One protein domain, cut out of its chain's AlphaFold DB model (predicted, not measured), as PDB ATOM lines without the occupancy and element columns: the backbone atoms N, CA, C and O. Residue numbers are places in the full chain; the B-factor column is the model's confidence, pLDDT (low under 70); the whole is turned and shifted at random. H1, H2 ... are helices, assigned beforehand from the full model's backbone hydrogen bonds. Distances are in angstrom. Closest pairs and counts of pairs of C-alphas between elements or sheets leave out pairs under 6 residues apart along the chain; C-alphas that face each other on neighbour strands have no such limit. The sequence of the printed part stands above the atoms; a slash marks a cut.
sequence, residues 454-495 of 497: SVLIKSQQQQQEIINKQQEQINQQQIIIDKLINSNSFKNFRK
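What this domain is: This is residues 454 to 495 of the 497 residues of the protein "Peptidase S74 domain-containing protein" of Phycisphaerae bacterium (UniProt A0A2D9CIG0). One long helix, H1, makes most of the length of a rod, and after its last residue, Ile 485, a tight link leads into a short helix, H2, which turns back at a steep tilt close to the last residues of H1. The printed part has 42 residues, with two named helices, H1 then H2, and no named strand; the class is all helix. It is extended, with a radius of gyration of the C-alphas of 17.4 A and spans of 55 by 13 by 6 A.

How they stand to each other: H1, residues 454 to 485, stands free over residues 454 to 482. Every O i to N i+4 pair in it is within hydrogen-bond range. A tight link of 4 residues leads to H2, residues 490 to 495, where 0 of 2 such pairs and 1 of 3 O i to N i+3 pairs are within range. H1 and H2 are close but not clearly touching; their closest C-alphas, of Leu 484 and Phe 493, are 6.3 A apart. They run opposite ways at a steep tilt of 45 degrees.

Where its parts are: H1 runs 46.7 A from C-alpha 454 at (168.843, 253.862, 143.888) to C-alpha 485 at (202.323, 237.837, 172.221). H2 runs 9.2 A and ends at C-alpha 495 at (212.507, 238.161, 162.935).

The domain as a whole: The two C-alphas farthest apart, of Ser 454 and Lys 491, are 55.5 A apart. The printed part has no cut. Its mean pLDDT is 82.5, and residues 486 to 495 are under 70.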
ATOM      1  N   SER A 454     167.803 254.674 144.539       81.50
ATOM      2  CA  SER A 454     168.843 253.862 143.888       81.50
ATOM      3  C   SER A 454     170.242 254.238 144.384       81.50
ATOM      4  O   SER A 454     171.067 253.359 144.642       81.50
ATOM      5  N   VAL A 455     170.491 255.536 144.588       86.81
ATOM      6  CA  VAL A 455     171.742 256.041 145.175       86.81
ATOM      7  C   VAL A 455     171.914 255.554 146.610       86.81
ATOM      8  O   VAL A 455     172.991 255.077 146.951       86.81
ATOM      9  N   LEU A 456     170.858 255.587 147.425       85.31
ATOM     10  CA  LEU A 456     170.877 255.085 148.798       85.31
ATOM     11  C   LEU A 456     171.200 253.586 148.848       85.31
ATOM     12  O   LEU A 456     172.030 253.161 149.644       85.31
ATOM     13  N   ILE A 457     170.596 252.770 147.981       85.25
ATOM     14  CA  ILE A 457     170.910 251.335 147.914       85.25
ATOM     15  C   ILE A 457     172.392 251.129 147.577       85.25
ATOM     16  O   ILE A 457     173.074 250.328 148.222       85.25
ATOM     17  N   LYS A 458     172.912 251.865 146.587       89.94
ATOM     18  CA  LYS A 458     174.320 251.755 146.200       89.94
ATOM     19  C   LYS A 458     175.266 252.282 147.285       89.94
ATOM     20  O   LYS A 458     176.319 251.680 147.485       89.94
ATOM     21  N   SER A 459     174.887 253.331 148.017       92.00
ATOM     22  CA  SER A 459     175.692 253.864 149.120       92.00
ATOM     23  C   SER A 459     175.812 252.864 150.267       92.00
ATOM     24  O   SER A 459     176.902 252.678 150.799       92.00
ATOM     25  N   GLN A 460     174.739 252.132 150.584       90.25
ATOM     26  CA  GLN A 460     174.776 251.052 151.574       90.25
ATOM     27  C   GLN A 460     175.710 249.911 151.141       90.25
ATOM     28  O   GLN A 460     176.466 249.384 151.956       90.25
ATOM     29  N   GLN A 461     175.727 249.560 149.849       89.56
ATOM     30  CA  GLN A 461     176.688 248.585 149.315       89.56
ATOM     31  C   GLN A 461     178.135 249.083 149.448       89.56
ATOM     32  O   GLN A 461     178.988 248.348 149.940       89.56
ATOM     33  N   GLN A 462     178.402 250.338 149.068       90.25
ATOM     34  CA  GLN A 462     179.727 250.957 149.204       90.25
ATOM     35  C   GLN A 462     180.177 251.017 150.673       90.25
ATOM     36  O   GLN A 462     181.320 250.684 150.990       90.25
ATOM     37  N   GLN A 463     179.273 251.357 151.595       92.19
ATOM     38  CA  GLN A 463     179.545 251.356 153.031       92.19
ATOM     39  C   GLN A 463     179.886 249.948 153.541       92.19
ATOM     40  O   GLN A 463     180.854 249.779 154.286       92.19
ATOM     41  N   GLN A 464     179.149 248.923 153.108       91.62
ATOM     42  CA  GLN A 464     179.428 247.535 153.480       91.62
ATOM     43  C   GLN A 464     180.789 247.054 152.953       91.62
ATOM     44  O   GLN A 464     181.504 246.340 153.657       91.62
ATOM     45  N   GLU A 465     181.189 247.460 151.746       91.81
ATOM     46  CA  GLU A 465     182.518 247.162 151.197       91.81
ATOM     47  C   GLU A 465     183.644 247.780 152.040       91.81
ATOM     48  O   GLU A 465     184.658 247.122 152.293       91.81
ATOM     49  N   ILE A 466     183.464 249.019 152.516       91.94
ATOM     50  CA  ILE A 466     184.416 249.683 153.419       91.94
ATOM     51  C   ILE A 466     184.519 248.918 154.743       91.94
ATOM     52  O   ILE A 466     185.629 248.624 155.189       91.94
ATOM     53  N   ILE A 467     183.382 248.542 155.340       93.75
ATOM     54  CA  ILE A 467     183.336 247.764 156.588       93.75
ATOM     55  C   ILE A 467     184.065 246.425 156.418       93.75
ATOM     56  O   ILE A 467     184.887 246.059 157.257       93.75
ATOM     57  N   ASN A 468     183.827 245.718 155.311       94.50
ATOM     58  CA  ASN A 468     184.481 244.439 155.033       94.50
ATOM     59  C   ASN A 468     186.009 244.591 154.924       94.50
ATOM     60  O   ASN A 468     186.745 243.802 155.518       94.50
ATOM     61  N   LYS A 469     186.493 245.630 154.229       95.00
ATOM     62  CA  LYS A 469     187.933 245.928 154.124       95.00
ATOM     63  C   LYS A 469     188.552 246.261 155.484       95.00
ATOM     64  O   LYS A 469     189.642 245.783 155.790       95.00
ATOM     65  N   GLN A 470     187.865 247.049 156.311       94.31
ATOM     66  CA  GLN A 470     188.326 247.363 157.668       94.31
ATOM     67  C   GLN A 470     188.383 246.108 158.547       94.31
ATOM     68  O   GLN A 470     189.367 245.899 159.253       94.31
ATOM     69  N   GLN A 471     187.378 245.234 158.463       93.62
ATOM     70  CA  GLN A 471     187.363 243.980 159.211       93.62
ATOM     71  C   GLN A 471     188.509 243.046 158.795       93.62
ATOM     72  O   GLN A 471     189.130 242.418 159.651       93.62
ATOM     73  N   GLU A 472     188.830 242.971 157.502       95.19
ATOM     74  CA  GLU A 472     189.974 242.195 157.019       95.19
ATOM     75  C   GLU A 472     191.300 242.739 157.572       95.19
ATOM     76  O   GLU A 472     192.131 241.966 158.055       95.19
ATOM     77  N   GLN A 473     191.477 244.063 157.585       93.69
ATOM     78  CA  GLN A 473     192.651 244.699 158.189       93.69
ATOM     79  C   GLN A 473     192.749 244.418 159.692       93.69
ATOM     80  O   GLN A 473     193.829 244.085 160.178       93.69
ATOM     81  N   ILE A 474     191.633 244.493 160.423       94.56
ATOM     82  CA  ILE A 474     191.576 244.146 161.851       94.56
ATOM     83  C   ILE A 474     191.981 242.681 162.060       94.56
ATOM     84  O   ILE A 474     192.807 242.388 162.922       94.56
ATOM     85  N   ASN A 475     191.475 241.760 161.234       93.62
ATOM     86  CA  ASN A 475     191.840 240.343 161.308       93.62
ATOM     87  C   ASN A 475     193.343 240.125 161.047       93.62
ATOM     88  O   ASN A 475     193.991 239.351 161.752       93.62
ATOM     89  N   GLN A 476     193.925 240.829 160.068       91.94
ATOM     90  CA  GLN A 476     195.366 240.777 159.792       91.94
ATOM     91  C   GLN A 476     196.195 241.335 160.957       91.94
ATOM     92  O   GLN A 476     197.196 240.728 161.346       91.94
ATOM     93  N   GLN A 477     195.770 242.454 161.551       90.44
ATOM     94  CA  GLN A 477     196.409 243.026 162.737       90.44
ATOM     95  C   GLN A 477     196.348 242.062 163.924       90.44
ATOM     96  O   GLN A 477     197.357 241.883 164.604       90.44
ATOM     97  N   GLN A 478     195.218 241.380 164.128       89.06
ATOM     98  CA  GLN A 478     195.073 240.390 165.194       89.06
ATOM     99  C   GLN A 478     196.057 239.225 165.027       89.06
ATOM    100  O   GLN A 478     196.738 238.865 165.982       89.06
ATOM    101  N   ILE A 479     196.237 238.706 163.804       89.06
ATOM    102  CA  ILE A 479     197.234 237.657 163.516       89.06
ATOM    103  C   ILE A 479     198.655 238.122 163.874       89.06
ATOM    104  O   ILE A 479     199.458 237.337 164.385       89.06
ATOM    105  N   ILE A 480     198.996 239.381 163.585       85.50
ATOM    106  CA  ILE A 480     200.302 239.951 163.941       85.50
ATOM    107  C   ILE A 480     200.436 240.043 165.464       85.50
ATOM    108  O   ILE A 480     201.435 239.576 166.010       85.50
ATOM    109  N   ILE A 481     199.432 240.588 166.154       84.12
ATOM    110  CA  ILE A 481     199.416 240.710 167.618       84.12
ATOM    111  C   ILE A 481     199.580 239.335 168.278       84.12
ATOM    112  O   ILE A 481     200.442 239.175 169.143       84.12
ATOM    113  N   ASP A 482     198.843 238.323 167.820       82.75
ATOM    114  CA  ASP A 482     198.917 236.960 168.350       82.75
ATOM    115  C   ASP A 482     200.318 236.351 168.171       82.75
ATOM    116  O   ASP A 482     200.831 235.678 169.070       82.75
ATOM    117  N   LYS A 483     200.986 236.614 167.039       81.75
ATOM    118  CA  LYS A 483     202.385 236.198 166.815       81.75
ATOM    119  C   LYS A 483     203.361 236.909 167.754       81.75
ATOM    120  O   LYS A 483     204.315 236.282 168.216       81.75
ATOM    121  N   LEU A 484     203.145 238.196 168.032       75.38
ATOM    122  CA  LEU A 484     204.002 238.980 168.926       75.38
ATOM    123  C   LEU A 484     203.847 238.534 170.387       75.38
ATOM    124  O   LEU A 484     204.858 238.345 171.062       75.38
ATOM    125  N   ILE A 485     202.614 238.303 170.854       77.25
ATOM    126  CA  ILE A 485     202.323 237.837 172.221       77.25
ATOM    127  C   ILE A 485     202.918 236.444 172.472       77.25
ATOM    128  O   ILE A 485     203.503 236.206 173.525       77.25
ATOM    129  N   ASN A 486     202.830 235.537 171.495       69.56
ATOM    130  CA  ASN A 486     203.326 234.160 171.626       69.56
ATOM    131  C   ASN A 486     204.833 234.001 171.324       69.56
ATOM    132  O   ASN A 486     205.366 232.886 171.324       69.56
ATOM    133  N   SER A 487     205.554 235.095 171.060       68.06
ATOM    134  CA  SER A 487     207.000 235.069 170.833       68.06
ATOM    135  C   SER A 487     207.766 235.085 172.162       68.06
ATOM    136  O   SER A 487     208.231 236.123 172.628       68.06
ATOM    137  N   ASN A 488     208.006 233.902 172.727       62.91
ATOM    138  CA  ASN A 488     208.669 233.712 174.029       62.91
ATOM    139  C   ASN A 488     210.183 234.051 174.059       62.91
ATOM    140  O   ASN A 488     210.883 233.689 175.003       62.91
ATOM    141  N   SER A 489     210.732 234.724 173.038       59.22
ATOM    142  CA  SER A 489     212.088 235.287 173.103       59.22
ATOM    143  C   SER A 489     212.244 236.555 172.257       59.22
ATOM    144  O   SER A 489     211.734 236.646 171.139       59.22
ATOM    145  N   PHE A 490     213.039 237.510 172.751       60.31
ATOM    146  CA  PHE A 490     213.369 238.774 172.068       60.31
ATOM    147  C   PHE A 490     213.994 238.562 170.670       60.31
ATOM    148  O   PHE A 490     213.873 239.399 169.777       60.31
ATOM    149  N   LYS A 491     214.628 237.400 170.446       59.00
ATOM    150  CA  LYS A 491     215.230 236.994 169.167       59.00
ATOM    151  C   LYS A 491     214.189 236.608 168.104       59.00
ATOM    152  O   LYS A 491     214.435 236.838 166.923       59.00
ATOM    153  N   ASN A 492     213.045 236.054 168.509       57.19
ATOM    154  CA  ASN A 492     211.945 235.703 167.600       57.19
ATOM    155  C   ASN A 492     211.085 236.925 167.254       57.19
ATOM    156  O   ASN A 492     210.667 237.070 166.107       57.19
ATOM    157  N   PHE A 493     210.935 237.860 168.193       58.47
ATOM    158  CA  PHE A 493     210.233 239.123 167.968       58.47
ATOM    159  C   PHE A 493     210.851 239.922 166.803       58.47
ATOM    160  O   PHE A 493     210.151 240.308 165.875       58.47
ATOM    161  N   ARG A 494     212.186 240.065 166.768       58.25
ATOM    162  CA  ARG A 494     212.909 240.831 165.727       58.25
ATOM    163  C   ARG A 494     212.947 240.181 164.332       58.25
ATOM    164  O   ARG A 494     213.474 240.790 163.411       58.25
ATOM    165  N   LYS A 495     212.492 238.930 164.195       59.06
ATOM    166  CA  LYS A 495     212.507 238.161 162.935       59.06
ATOM    167  C   LYS A 495     211.115 238.040 162.297       59.06
ATOM    168  O   LYS A 495     211.007 237.514 161.195       59.06
TER     169      LYS A 495